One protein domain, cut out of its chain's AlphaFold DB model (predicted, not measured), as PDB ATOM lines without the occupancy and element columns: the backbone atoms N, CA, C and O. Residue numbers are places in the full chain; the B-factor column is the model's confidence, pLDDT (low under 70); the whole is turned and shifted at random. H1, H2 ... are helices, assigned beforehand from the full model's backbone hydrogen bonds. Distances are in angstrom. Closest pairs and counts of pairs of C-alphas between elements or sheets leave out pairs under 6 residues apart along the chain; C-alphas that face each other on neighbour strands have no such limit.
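Overview. This is residues 1071 to 1152 and 1159 to 1184 of the 1230 residues of an uncharacterized protein of Serendipita indica (strain DSM 11827) (UniProt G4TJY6). The long helix H5 packs by residues 1162 to 1169 on short H3, the middle of a flat all-helix domain, and its residues 1173 to 1184 stick out. H2 and H4 also pack on H3, and H1 crosses H2. The printed part has 108 residues with five named helices, H1 to H5 in order, only just loose, close to compact: radius of gyration of the C-alphas 16.1 A, spans 51 by 36 by 19 A.

Arrangement. H5, residues 1159 to 1184, touches H3, residues 1115 to 1125; the closest C-alphas, of Val 1124 and Arg 1169, are 6.1 A apart. H2, residues 1090 to 1110, touches H3, closest C-alphas Ile 1105 and Pro 1115, 5.0 A. H4, residues 1128 to 1145, touches H3, closest C-alphas Trp 1122 and Thr 1131, 5.6 A. H1, residues 1071 to 1081, touches H2 about perpendicular, at 78 degrees. O i to N i+4 pairs are within hydrogen-bond range throughout H1, H4 and H5, 16 of 17 in H2, 6 of 7 in H3.

Along the chain. H5, 36.7 A long, ends at C-alpha 1184 (369.848, 392.165, 393.403).

Size, cuts and confidence. Residues 1153 to 1158 are cut out, 11.5 A between C-alphas 1152 and 1159.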
ATOM      1  N   ASP A1071     373.742 348.029 380.273       59.53
ATOM      2  CA  ASP A1071     373.773 349.058 379.227       59.53
ATOM      3  C   ASP A1071     372.988 350.319 379.623       59.53
ATOM      4  O   ASP A1071     373.452 351.430 379.361       59.53
ATOM      5  N   SER A1072     371.871 350.187 380.351       55.28
ATOM      6  CA  SER A1072     371.149 351.347 380.905       55.28
ATOM      7  C   SER A1072     372.026 352.169 381.858       55.28
ATOM      8  O   SER A1072     372.040 353.395 381.777       55.28
ATOM      9  N   MET A1073     372.810 351.520 382.726       62.53
ATOM     10  CA  MET A1073     373.755 352.205 383.615       62.53
ATOM     11  C   MET A1073     374.884 352.910 382.860       62.53
ATOM     12  O   MET A1073     375.262 354.016 383.242       62.53
ATOM     13  N   ARG A1074     375.406 352.314 381.783       65.88
ATOM     14  CA  ARG A1074     376.432 352.948 380.934       65.88
ATOM     15  C   ARG A1074     375.899 354.205 380.253       65.88
ATOM     16  O   ARG A1074     376.565 355.237 380.290       65.88
ATOM     17  N   VAL A1075     374.684 354.140 379.699       66.56
ATOM     18  CA  VAL A1075     373.995 355.306 379.123       66.56
ATOM     19  C   VAL A1075     373.812 356.394 380.182       66.56
ATOM     20  O   VAL A1075     374.146 357.543 379.923       66.56
ATOM     21  N   VAL A1076     373.366 356.043 381.391       66.62
ATOM     22  CA  VAL A1076     373.200 356.990 382.507       66.62
ATOM     23  C   VAL A1076     374.524 357.637 382.920       66.62
ATOM     24  O   VAL A1076     374.568 358.860 383.052       66.62
ATOM     25  N   LYS A1077     375.605 356.855 383.090       68.06
ATOM     26  CA  LYS A1077     376.928 357.393 383.451       68.06
ATOM     27  C   LYS A1077     377.399 358.395 382.397       68.06
ATOM     28  O   LYS A1077     377.737 359.511 382.768       68.06
ATOM     29  N   TYR A1078     377.315 358.038 381.112       66.19
ATOM     30  CA  TYR A1078     377.692 358.908 379.993       66.19
ATOM     31  C   TYR A1078     376.824 360.173 379.890       66.19
ATOM     32  O   TYR A1078     377.344 361.277 379.748       66.19
ATOM     33  N   MET A1079     375.496 360.041 379.999       63.78
ATOM     34  CA  MET A1079     374.572 361.179 379.950       63.78
ATOM     35  C   MET A1079     374.875 362.205 381.047       63.78
ATOM     36  O   MET A1079     374.885 363.402 380.773       63.78
ATOM     37  N   LEU A1080     375.174 361.746 382.264       64.62
ATOM     38  CA  LEU A1080     375.471 362.618 383.398       64.62
ATOM     39  C   LEU A1080     376.906 363.167 383.358       64.62
ATOM     40  O   LEU A1080     377.085 364.359 383.597       64.62
ATOM     41  N   SER A1081     377.910 362.361 382.991       58.16
ATOM     42  CA  SER A1081     379.302 362.825 382.863       58.16
ATOM     43  C   SER A1081     379.511 363.783 381.686       58.16
ATOM     44  O   SER A1081     380.441 364.579 381.707       58.16
ATOM     45  N   SER A1082     378.644 363.748 380.668       60.25
ATOM     46  CA  SER A1082     378.678 364.714 379.561       60.25
ATOM     47  C   SER A1082     378.317 366.146 379.980       60.25
ATOM     48  O   SER A1082     378.619 367.083 379.244       60.25
ATOM     49  N   GLY A1083     377.621 366.326 381.113       53.91
ATOM     50  CA  GLY A1083     377.121 367.623 381.591       53.91
ATOM     51  C   GLY A1083     376.123 368.331 380.659       53.91
ATOM     52  O   GLY A1083     375.749 369.470 380.927       53.91
ATOM     53  N   LEU A1084     375.702 367.688 379.563       43.62
ATOM     54  CA  LEU A1084     375.116 368.343 378.384       43.62
ATOM     55  C   LEU A1084     373.602 368.147 378.213       43.62
ATOM     56  O   LEU A1084     373.037 368.651 377.245       43.62
ATOM     57  N   ILE A1085     372.940 367.425 379.121       53.09
ATOM     58  CA  ILE A1085     371.520 367.068 378.989       53.09
ATOM     59  C   ILE A1085     370.690 367.738 380.087       53.09
ATOM     60  O   ILE A1085     370.441 367.163 381.149       53.09
ATOM     61  N   GLU A1086     370.189 368.940 379.795       54.50
ATOM     62  CA  GLU A1086     368.898 369.347 380.355       54.50
ATOM     63  C   GLU A1086     367.809 368.472 379.697       54.50
ATOM     64  O   GLU A1086     367.773 368.373 378.470       54.50
ATOM     65  N   PRO A1087     366.941 367.783 380.461       61.53
ATOM     66  CA  PRO A1087     365.930 366.912 379.872       61.53
ATOM     67  C   PRO A1087     364.770 367.726 379.280       61.53
ATOM     68  O   PRO A1087     363.919 368.229 380.022       61.53
ATOM     69  N   ASP A1088     364.710 367.797 377.947       62.94
ATOM     70  CA  ASP A1088     363.655 368.479 377.175       62.94
ATOM     71  C   ASP A1088     362.235 368.027 377.567       62.94
ATOM     72  O   ASP A1088     361.289 368.825 377.553       62.94
ATOM     73  N   THR A1089     362.054 366.755 377.944       67.69
ATOM     74  CA  THR A1089     360.773 366.232 378.433       67.69
ATOM     75  C   THR A1089     360.832 365.713 379.876       67.69
ATOM     76  O   THR A1089     361.824 365.129 380.323       67.69
ATOM     77  N   PRO A1090     359.709 365.791 380.624       54.31
ATOM     78  CA  PRO A1090     359.606 365.168 381.946       54.31
ATOM     79  C   PRO A1090     359.698 363.632 381.909       54.31
ATOM     80  O   PRO A1090     359.856 363.019 382.964       54.31
ATOM     81  N   LEU A1091     359.593 363.005 380.729       62.09
ATOM     82  CA  LEU A1091     359.779 361.564 380.569       62.09
ATOM     83  C   LEU A1091     361.272 361.212 380.557       62.09
ATOM     84  O   LEU A1091     361.685 360.353 381.331       62.09
ATOM     85  N   GLU A1092     362.087 361.921 379.771       65.94
ATOM     86  CA  GLU A1092     363.552 361.778 379.803       65.94
ATOM     87  C   GLU A1092     364.103 362.090 381.194       65.94
ATOM     88  O   GLU A1092     364.888 361.308 381.722       65.94
ATOM     89  N   ALA A1093     363.598 363.144 381.848       62.75
ATOM     90  CA  ALA A1093     363.932 363.438 383.240       62.75
ATOM     91  C   ALA A1093     363.660 362.235 384.163       62.75
ATOM     92  O   ALA A1093     364.515 361.880 384.972       62.75
ATOM     93  N   SER A1094     362.500 361.575 384.036       58.94
ATOM     94  CA  SER A1094     362.184 360.390 384.850       58.94
ATOM     95  C   SER A1094     363.102 359.198 384.562       58.94
ATOM     96  O   SER A1094     363.579 358.576 385.506       58.94
ATOM     97  N   VAL A1095     363.438 358.935 383.293       68.31
ATOM     98  CA  VAL A1095     364.363 357.853 382.908       68.31
ATOM     99  C   VAL A1095     365.779 358.123 383.427       68.31
ATOM    100  O   VAL A1095     366.418 357.213 383.952       68.31
ATOM    101  N   ILE A1096     366.249 359.372 383.354       71.00
ATOM    102  CA  ILE A1096     367.540 359.787 383.915       71.00
ATOM    103  C   ILE A1096     367.533 359.628 385.442       71.00
ATOM    104  O   ILE A1096     368.483 359.076 385.988       71.00
ATOM    105  N   PHE A1097     366.469 360.034 386.147       74.00
ATOM    106  CA  PHE A1097     366.393 359.884 387.606       74.00
ATOM    107  C   PHE A1097     366.281 358.427 388.074       74.00
ATOM    108  O   PHE A1097     366.943 358.071 389.050       74.00
ATOM    109  N   ASP A1098     365.499 357.578 387.403       70.50
ATOM    110  CA  ASP A1098     365.388 356.152 387.743       70.50
ATOM    111  C   ASP A1098     366.689 355.401 387.414       70.50
ATOM    112  O   ASP A1098     367.179 354.606 388.221       70.50
ATOM    113  N   GLY A1099     367.313 355.719 386.276       79.25
ATOM    114  CA  GLY A1099     368.624 355.202 385.891       79.25
ATOM    115  C   GLY A1099     369.740 355.621 386.854       79.25
ATOM    116  O   GLY A1099     370.539 354.788 387.279       79.25
ATOM    117  N   LEU A1100     369.755 356.884 387.288       77.75
ATOM    118  CA  LEU A1100     370.664 357.405 388.317       77.75
ATOM    119  C   LEU A1100     370.406 356.722 389.667       77.75
ATOM    120  O   LEU A1100     371.342 356.321 390.362       77.75
ATOM    121  N   ALA A1101     369.139 356.517 390.031       75.12
ATOM    122  CA  ALA A1101     368.762 355.812 391.251       75.12
ATOM    123  C   ALA A1101     369.199 354.338 391.254       75.12
ATOM    124  O   ALA A1101     369.444 353.818 392.348       75.12
ATOM    125  N   ALA A1102     369.311 353.700 390.081       80.94
ATOM    126  CA  ALA A1102     369.910 352.379 389.888       80.94
ATOM    127  C   ALA A1102     371.448 352.431 389.932       80.94
ATOM    128  O   ALA A1102     372.049 351.662 390.679       80.94
ATOM    129  N   TYR A1103     372.086 353.378 389.235       82.38
ATOM    130  CA  TYR A1103     373.545 353.550 389.249       82.38
ATOM    131  C   TYR A1103     374.088 353.766 390.672       82.38
ATOM    132  O   TYR A1103     375.035 353.101 391.082       82.38
ATOM    133  N   LEU A1104     373.419 354.590 391.491       79.75
ATOM    134  CA  LEU A1104     373.773 354.778 392.907       79.75
ATOM    135  C   LEU A1104     373.527 353.536 393.789       79.75
ATOM    136  O   LEU A1104     374.134 353.424 394.852       79.75
ATOM    137  N   ILE A1105     372.643 352.610 393.392       84.50
ATOM    138  CA  ILE A1105     372.493 351.309 394.073       84.50
ATOM    139  C   ILE A1105     373.661 350.386 393.711       84.50
ATOM    140  O   ILE A1105     374.171 349.700 394.596       84.50
ATOM    141  N   HIS A1106     374.099 350.382 392.450       84.69
ATOM    142  CA  HIS A1106     375.254 349.600 392.007       84.69
ATOM    143  C   HIS A1106     376.559 350.118 392.617       84.69
ATOM    144  O   HIS A1106     377.205 349.356 393.323       84.69
ATOM    145  N   LEU A1107     376.853 351.421 392.526       77.62
ATOM    146  CA  LEU A1107     377.988 352.044 393.224       77.62
ATOM    147  C   LEU A1107     378.035 351.677 394.717       77.62
ATOM    148  O   LEU A1107     379.076 351.287 395.240       77.62
ATOM    149  N   ALA A1108     376.900 351.768 395.416       79.56
ATOM    150  CA  ALA A1108     376.841 351.390 396.823       79.56
ATOM    151  C   ALA A1108     377.112 349.893 397.043       79.56
ATOM    152  O   ALA A1108     377.802 349.542 397.993       79.56
ATOM    153  N   ARG A1109     376.618 349.009 396.167       85.56
ATOM    154  CA  ARG A1109     376.887 347.565 396.223       85.56
ATOM    155  C   ARG A1109     378.364 347.248 395.981       85.56
ATOM    156  O   ARG A1109     378.934 346.474 396.746       85.56
ATOM    157  N   ASP A1110     378.967 347.851 394.965       84.62
ATOM    158  CA  ASP A1110     380.346 347.583 394.545       84.62
ATOM    159  C   ASP A1110     381.350 348.014 395.630       84.62
ATOM    160  O   ASP A1110     382.325 347.312 395.904       84.62
ATOM    161  N   PHE A1111     381.042 349.101 396.348       81.31
ATOM    162  CA  PHE A1111     381.793 349.578 397.512       81.31
ATOM    163  C   PHE A1111     381.249 349.090 398.883       81.31
ATOM    164  O   PHE A1111     381.682 349.582 399.921       81.31
ATOM    165  N   ASN A1112     380.319 348.124 398.938       84.88
ATOM    166  CA  ASN A1112     379.709 347.589 400.178       84.88
ATOM    167  C   ASN A1112     379.130 348.641 401.168       84.88
ATOM    168  O   ASN A1112     379.161 348.451 402.388       84.88
ATOM    169  N   PHE A1113     378.555 349.731 400.655       83.88
ATOM    170  CA  PHE A1113     377.747 350.695 401.409       83.88
ATOM    171  C   PHE A1113     376.246 350.410 401.293       83.88
ATOM    172  O   PHE A1113     375.756 349.793 400.345       83.88
ATOM    173  N   GLN A1114     375.461 350.989 402.203       83.69
ATOM    174  CA  GLN A1114     374.024 351.131 401.975       83.69
ATOM    175  C   GLN A1114     373.756 352.165 400.859       83.69
ATOM    176  O   GLN A1114     374.306 353.269 400.924       83.69
ATOM    177  N   PRO A1115     372.835 351.911 399.902       81.81
ATOM    178  CA  PRO A1115     372.472 352.867 398.843       81.81
ATOM    179  C   PRO A1115     372.012 354.247 399.322       81.81
ATOM    180  O   PRO A1115     372.006 355.205 398.552       81.81
ATOM    181  N   GLN A1116     371.637 354.374 400.596       83.62
ATOM    182  CA  GLN A1116     371.317 355.655 401.218       83.62
ATOM    183  C   GLN A1116     372.521 356.610 401.261       83.62
ATOM    184  O   GLN A1116     372.333 357.802 401.038       83.62
ATOM    185  N   ILE A1117     373.732 356.084 401.479       82.25
ATOM    186  CA  ILE A1117     374.973 356.859 401.622       82.25
ATOM    187  C   ILE A1117     375.395 357.432 400.263       82.25
ATOM    188  O   ILE A1117     375.558 358.644 400.133       82.25
ATOM    189  N   ALA A1118     375.432 356.601 399.215       81.75
ATOM    190  CA  ALA A1118     375.648 357.055 397.834       81.75
ATOM    191  C   ALA A1118     374.622 358.129 397.414       81.75
ATOM    192  O   ALA A1118     374.964 359.138 396.801       81.75
ATOM    193  N   ARG A1119     373.357 357.968 397.831       85.12
ATOM    194  CA  ARG A1119     372.282 358.956 397.635       85.12
ATOM    195  C   ARG A1119     372.379 360.191 398.523       85.12
ATOM    196  O   ARG A1119     371.571 361.099 398.334       85.12
ATOM    197  N   GLU A1120     373.248 360.251 399.520       82.75
ATOM    198  CA  GLU A1120     373.465 361.447 400.346       82.75
ATOM    199  C   GLU A1120     374.701 362.214 399.878       82.75
ATOM    200  O   GLU A1120     374.593 363.425 399.694       82.75
ATOM    201  N   ILE A1121     375.766 361.516 399.478       84.12
ATOM    202  CA  ILE A1121     376.911 362.096 398.757       84.12
ATOM    203  C   ILE A1121     376.463 362.729 397.433       84.12
ATOM    204  O   ILE A1121     376.760 363.899 397.189       84.12
ATOM    205  N   TRP A1122     375.643 362.035 396.631       88.56
ATOM    206  CA  TRP A1122     375.086 362.594 395.389       88.56
ATOM    207  C   TRP A1122     374.327 363.919 395.609       88.56
ATOM    208  O   TRP A1122     374.453 364.848 394.816       88.56
ATOM    209  N   LYS A1123     373.575 364.063 396.714       85.94
ATOM    210  CA  LYS A1123     372.835 365.305 397.045       85.94
ATOM    211  C   LYS A1123     373.741 366.476 397.455       85.94
ATOM    212  O   LYS A1123     373.230 367.585 397.655       85.94
ATOM    213  N   VAL A1124     375.031 366.231 397.664       81.00
ATOM    214  CA  VAL A1124     376.035 367.252 397.980       81.00
ATOM    215  C   VAL A1124     376.869 367.583 396.748       81.00
ATOM    216  O   VAL A1124     377.015 368.760 396.420       81.00
ATOM    217  N   CYS A1125     377.401 366.553 396.091       86.50
ATOM    218  CA  CYS A1125     378.304 366.696 394.954       86.50
ATOM    219  C   CYS A1125     377.543 367.165 393.707       86.50
ATOM    220  O   CYS A1125     377.948 368.122 393.056       86.50
ATOM    221  N   TRP A1126     376.389 366.534 393.438       86.00
ATOM    222  CA  TRP A1126     375.592 366.678 392.208       86.00
ATOM    223  C   TRP A1126     376.335 366.279 390.916       86.00
ATOM    224  O   TRP A1126     375.912 366.601 389.810       86.00
ATOM    225  N   ASP A1127     377.429 365.543 391.090       87.38
ATOM    226  CA  ASP A1127     378.376 365.079 390.085       87.38
ATOM    227  C   ASP A1127     378.649 363.589 390.366       87.38
ATOM    228  O   ASP A1127     378.772 363.189 391.534       87.38
ATOM    229  N   LEU A1128     378.643 362.746 389.326       81.94
ATOM    230  CA  LEU A1128     378.774 361.295 389.496       81.94
ATOM    231  C   LEU A1128     380.209 360.894 389.809       81.94
ATOM    232  O   LEU A1128     380.404 359.947 390.564       81.94
ATOM    233  N   GLU A1129     381.189 361.606 389.262       87.00
ATOM    234  CA  GLU A1129     382.599 361.320 389.465       87.00
ATOM    235  C   GLU A1129     383.046 361.805 390.847       87.00
ATOM    236  O   GLU A1129     383.633 361.024 391.591       87.00
ATOM    237  N   GLU A1130     382.657 363.016 391.275       86.19
ATOM    238  CA  GLU A1130     382.879 363.479 392.662       86.19
ATOM    239  C   GLU A1130     382.184 362.509 393.655       86.19
ATOM    240  O   GLU A1130     382.769 362.137 394.674       86.19
ATOM    241  N   THR A1131     380.996 361.974 393.324       84.00
ATOM    242  CA  THR A1131     380.304 360.952 394.146       84.00
ATOM    243  C   THR A1131     381.036 359.602 394.190       84.00
ATOM    244  O   THR A1131     381.140 358.992 395.256       84.00
ATOM    245  N   GLU A1132     381.532 359.116 393.053       86.44
ATOM    246  CA  GLU A1132     382.254 357.845 392.913       86.44
ATOM    247  C   GLU A1132     383.624 357.903 393.607       86.44
ATOM    248  O   GLU A1132     383.974 356.984 394.349       86.44
ATOM    249  N   GLN A1133     384.335 359.029 393.487       90.25
ATOM    250  CA  GLN A1133     385.570 359.305 394.223       90.25
ATOM    251  C   GLN A1133     385.343 359.332 395.743       90.25
ATOM    252  O   GLN A1133     386.117 358.721 396.479       90.25
ATOM    253  N   HIS A1134     384.285 359.984 396.242       83.94
ATOM    254  CA  HIS A1134     383.982 360.003 397.681       83.94
ATOM    255  C   HIS A1134     383.555 358.623 398.223       83.94
ATOM    256  O   HIS A1134     383.949 358.245 399.326       83.94
ATOM    257  N   LEU A1135     382.825 357.813 397.447       82.69
ATOM    258  CA  LEU A1135     382.545 356.417 397.816       82.69
ATOM    259  C   LEU A1135     383.826 355.569 397.859       82.69
ATOM    260  O   LEU A1135     384.019 354.807 398.808       82.69
ATOM    261  N   ALA A1136     384.733 355.747 396.895       87.88
ATOM    262  CA  ALA A1136     386.029 355.074 396.879       87.88
ATOM    263  C   ALA A1136     386.928 355.483 398.064       87.88
ATOM    264  O   ALA A1136     387.590 354.623 398.649       87.88
ATOM    265  N   ARG A1137     386.923 356.764 398.467       87.06
ATOM    266  CA  ARG A1137     387.668 357.276 399.635       87.06
ATOM    267  C   ARG A1137     387.170 356.674 400.940       87.06
ATOM    268  O   ARG A1137     387.962 356.051 401.647       87.06
ATOM    269  N   MET A1138     385.866 356.749 401.216       85.00
ATOM    270  CA  MET A1138     385.283 356.093 402.390       85.00
ATOM    271  C   MET A1138     385.535 354.574 402.384       85.00
ATOM    272  O   MET A1138     385.770 353.995 403.444       85.00
ATOM    273  N   PHE A1139     385.501 353.911 401.219       86.19
ATOM    274  CA  PHE A1139     385.794 352.475 401.117       86.19
ATOM    275  C   PHE A1139     387.259 352.173 401.447       86.19
ATOM    276  O   PHE A1139     387.545 351.243 402.202       86.19
ATOM    277  N   GLY A1140     388.187 352.982 400.927       85.00
ATOM    278  CA  GLY A1140     389.605 352.927 401.272       85.00
ATOM    279  C   GLY A1140     389.836 353.129 402.770       85.00
ATOM    280  O   GLY A1140     390.556 352.342 403.382       85.00
ATOM    281  N   ALA A1141     389.162 354.109 403.377       81.56
ATOM    282  CA  ALA A1141     389.235 354.386 404.809       81.56
ATOM    283  C   ALA A1141     388.697 353.219 405.660       81.56
ATOM    284  O   ALA A1141     389.407 352.736 406.539       81.56
ATOM    285  N   ALA A1142     387.501 352.699 405.360       78.62
ATOM    286  CA  ALA A1142     386.920 351.545 406.059       78.62
ATOM    287  C   ALA A1142     387.771 350.269 405.896       78.62
ATOM    288  O   ALA A1142     387.950 349.494 406.837       78.62
ATOM    289  N   ARG A1143     388.368 350.067 404.715       81.69
ATOM    290  CA  ARG A1143     389.316 348.973 404.466       81.69
ATOM    291  C   ARG A1143     390.617 349.150 405.255       81.69
ATOM    292  O   ARG A1143     391.151 348.153 405.738       81.69
ATOM    293  N   ALA A1144     391.111 350.379 405.407       79.25
ATOM    294  CA  ALA A1144     392.319 350.697 406.167       79.25
ATOM    295  C   ALA A1144     392.124 350.575 407.690       79.25
ATOM    296  O   ALA A1144     393.030 350.111 408.379       79.25
ATOM    297  N   THR A1145     390.941 350.906 408.222       79.81
ATOM    298  CA  THR A1145     390.585 350.650 409.633       79.81
ATOM    299  C   THR A1145     390.276 349.175 409.920       79.81
ATOM    300  O   THR A1145     390.199 348.776 411.081       79.81
ATOM    301  N   GLY A1146     390.128 348.346 408.880       73.31
ATOM    302  CA  GLY A1146     389.811 346.923 408.993       73.31
ATOM    303  C   GLY A1146     388.326 346.623 409.226       73.31
ATOM    304  O   GLY A1146     387.979 345.475 409.523       73.31
ATOM    305  N   GLU A1147     387.439 347.612 409.076       74.19
ATOM    306  CA  GLU A1147     385.993 347.421 409.188       74.19
ATOM    307  C   GLU A1147     385.464 346.626 407.983       74.19
ATOM    308  O   GLU A1147     385.430 347.095 406.844       74.19
ATOM    309  N   ARG A1148     385.054 345.375 408.229       55.25
ATOM    310  CA  ARG A1148     384.545 344.454 407.198       55.25
ATOM    311  C   ARG A1148     383.110 344.787 406.771       55.25
ATOM    312  O   ARG A1148     382.191 344.020 407.045       55.25
ATOM    313  N   GLY A1149     382.960 345.883 406.032       49.12
ATOM    314  CA  GLY A1149     381.692 346.335 405.459       49.12
ATOM    315  C   GLY A1149     380.842 347.122 406.457       49.12
ATOM    316  O   GLY A1149     380.774 346.795 407.640       49.12
ATOM    317  N   LEU A1150     380.177 348.169 405.964       54.03
ATOM    318  CA  LEU A1150     379.413 349.115 406.783       54.03
ATOM    319  C   LEU A1150     377.980 348.624 407.056       54.03
ATOM    320  O   LEU A1150     376.987 349.263 406.703       54.03
ATOM    321  N   ASP A1151     377.907 347.479 407.741       45.78
ATOM    322  CA  ASP A1151     376.812 347.161 408.671       45.78
ATOM    323  C   ASP A1151     376.970 347.938 410.002       45.78
ATOM    324  O   ASP A1151     376.039 347.986 410.809       45.78
ATOM    325  N   THR A1152     378.136 348.554 410.248       43.28
ATOM    326  CA  THR A1152     378.390 349.483 411.359       43.28
ATOM    327  C   THR A1152     377.640 350.810 411.184       43.28
ATOM    328  O   THR A1152     377.450 351.302 410.072       43.28
ATOM    329  N   ASN A1159     380.791 359.416 408.497       68.75
ATOM    330  CA  ASN A1159     380.180 360.639 409.016       68.75
ATOM    331  C   ASN A1159     381.094 361.869 408.935       68.75
ATOM    332  O   ASN A1159     380.563 362.968 408.814       68.75
ATOM    333  N   GLU A1160     382.421 361.729 409.019       76.81
ATOM    334  CA  GLU A1160     383.325 362.890 408.950       76.81
ATOM    335  C   GLU A1160     383.393 363.438 407.518       76.81
ATOM    336  O   GLU A1160     383.178 364.632 407.308       76.81
ATOM    337  N   GLU A1161     383.548 362.557 406.525       76.38
ATOM    338  CA  GLU A1161     383.530 362.926 405.102       76.38
ATOM    339  C   GLU A1161     382.145 363.453 404.672       76.38
ATOM    340  O   GLU A1161     382.064 364.463 403.974       76.38
ATOM    341  N   LEU A1162     381.041 362.869 405.167       73.94
ATOM    342  CA  LEU A1162     379.683 363.407 404.979       73.94
ATOM    343  C   LEU A1162     379.470 364.780 405.646       73.94
ATOM    344  O   LEU A1162     378.733 365.608 405.102       73.94
ATOM    345  N   LEU A1163     380.088 365.039 406.803       82.75
ATOM    346  CA  LEU A1163     379.983 366.322 407.506       82.75
ATOM    347  C   LEU A1163     380.784 367.417 406.790       82.75
ATOM    348  O   LEU A1163     380.262 368.519 406.614       82.75
ATOM    349  N   GLU A1164     382.002 367.118 406.328       84.56
ATOM    350  CA  GLU A1164     382.790 368.035 405.495       84.56
ATOM    351  C   GLU A1164     382.049 368.347 404.188       84.56
ATOM    352  O   GLU A1164     381.907 369.513 403.814       84.56
ATOM    353  N   LEU A1165     381.493 367.322 403.537       80.38
ATOM    354  CA  LEU A1165     380.631 367.457 402.364       80.38
ATOM    355  C   LEU A1165     379.432 368.379 402.647       80.38
ATOM    356  O   LEU A1165     379.194 369.330 401.889       80.38
ATOM    357  N   GLN A1166     378.704 368.173 403.750       82.81
ATOM    358  CA  GLN A1166     377.610 369.063 404.140       82.81
ATOM    359  C   GLN A1166     378.103 370.502 404.371       82.81
ATOM    360  O   GLN A1166     377.479 371.435 403.862       82.81
ATOM    361  N   GLU A1167     379.224 370.712 405.068       87.69
ATOM    362  CA  GLU A1167     379.744 372.062 405.316       87.69
ATOM    363  C   GLU A1167     380.189 372.747 404.012       87.69
ATOM    364  O   GLU A1167     379.884 373.920 403.785       87.69
ATOM    365  N   ARG A1168     380.834 372.010 403.100       83.81
ATOM    366  CA  ARG A1168     381.231 372.476 401.761       83.81
ATOM    367  C   ARG A1168     380.008 372.890 400.940       83.81
ATOM    368  O   ARG A1168     380.049 373.932 400.281       83.81
ATOM    369  N   ARG A1169     378.888 372.165 401.044       82.62
ATOM    370  CA  ARG A1169     377.596 372.583 400.477       82.62
ATOM    371  C   ARG A1169     377.006 373.806 401.175       82.62
ATOM    372  O   ARG A1169     376.552 374.709 400.480       82.62
ATOM    373  N   GLU A1170     377.008 373.888 402.501       85.31
ATOM    374  CA  GLU A1170     376.491 375.066 403.215       85.31
ATOM    375  C   GLU A1170     377.307 376.334 402.900       85.31
ATOM    376  O   GLU A1170     376.735 377.422 402.788       85.31
ATOM    377  N   ARG A1171     378.618 376.195 402.660       86.56
ATOM    378  CA  ARG A1171     379.490 377.244 402.107       86.56
ATOM    379  C   ARG A1171     379.111 377.593 400.656       86.56
ATOM    380  O   ARG A1171     378.880 378.772 400.386       86.56
ATOM    381  N   ARG A1172     378.965 376.610 399.745       79.81
ATOM    382  CA  ARG A1172     378.490 376.821 398.350       79.81
ATOM    383  C   ARG A1172     377.136 377.565 398.336       79.81
ATOM    384  O   ARG A1172     377.011 378.605 397.693       79.81
ATOM    385  N   GLU A1173     376.143 377.104 399.100       79.00
ATOM    386  CA  GLU A1173     374.821 377.744 399.201       79.00
ATOM    387  C   GLU A1173     374.884 379.162 399.790       79.00
ATOM    388  O   GLU A1173     374.131 380.035 399.353       79.00
ATOM    389  N   ARG A1174     375.767 379.424 400.762       86.50
ATOM    390  CA  ARG A1174     375.963 380.769 401.323       86.50
ATOM    391  C   ARG A1174     376.480 381.741 400.263       86.50
ATOM    392  O   ARG A1174     375.865 382.787 400.075       86.50
ATOM    393  N   ILE A1175     377.512 381.354 399.513       87.19
ATOM    394  CA  ILE A1175     378.091 382.159 398.422       87.19
ATOM    395  C   ILE A1175     377.042 382.444 397.334       87.19
ATOM    396  O   ILE A1175     376.942 383.571 396.845       87.19
ATOM    397  N   VAL A1176     376.194 381.467 396.986       80.25
ATOM    398  CA  VAL A1176     375.084 381.668 396.035       80.25
ATOM    399  C   VAL A1176     374.036 382.649 396.581       80.25
ATOM    400  O   VAL A1176     373.600 383.545 395.861       80.25
ATOM    401  N   ARG A1177     373.651 382.558 397.862       82.62
ATOM    402  CA  ARG A1177     372.707 383.515 398.476       82.62
ATOM    403  C   ARG A1177     373.291 384.930 398.567       82.62
ATOM    404  O   ARG A1177     372.572 385.894 398.309       82.62
ATOM    405  N   GLU A1178     374.571 385.062 398.903       85.75
ATOM    406  CA  GLU A1178     375.276 386.345 399.011       85.75
ATOM    407  C   GLU A1178     375.462 387.008 397.638       85.75
ATOM    408  O   GLU A1178     375.138 388.185 397.479       85.75
ATOM    409  N   SER A1179     375.874 386.253 396.616       78.44
ATOM    410  CA  SER A1179     376.019 386.754 395.237       78.44
ATOM    411  C   SER A1179     374.677 387.099 394.577       78.44
ATOM    412  O   SER A1179     374.582 388.134 393.912       78.44
ATOM    413  N   LEU A1180     373.609 386.327 394.812       79.19
ATOM    414  CA  LEU A1180     372.247 386.698 394.396       79.19
ATOM    415  C   LEU A1180     371.741 387.942 395.142       79.19
ATOM    416  O   LEU A1180     371.086 388.793 394.537       79.19
ATOM    417  N   GLY A1181     372.074 388.088 396.428       82.06
ATOM    418  CA  GLY A1181     371.796 389.290 397.216       82.06
ATOM    419  C   GLY A1181     372.483 390.531 396.642       82.06
ATOM    420  O   GLY A1181     371.808 391.509 396.321       82.06
ATOM    421  N   ALA A1182     373.798 390.462 396.433       70.88
ATOM    422  CA  ALA A1182     374.615 391.543 395.877       70.88
ATOM    423  C   ALA A1182     374.239 391.899 394.427       70.88
ATOM    424  O   ALA A1182     374.223 393.069 394.049       70.88
ATOM    425  N   SER A1183     373.872 390.906 393.612       66.38
ATOM    426  CA  SER A1183     373.374 391.138 392.248       66.38
ATOM    427  C   SER A1183     372.009 391.830 392.247       66.38
ATOM    428  O   SER A1183     371.719 392.637 391.364       66.38
ATOM    429  N   ARG A1184     371.163 391.536 393.244       68.94
ATOM    430  CA  ARG A1184     369.848 392.165 393.403       68.94
ATOM    431  C   ARG A1184     369.936 393.579 393.975       68.94
ATOM    432  O   ARG A1184     369.102 394.396 393.602       68.94
TER     433      ARG A1184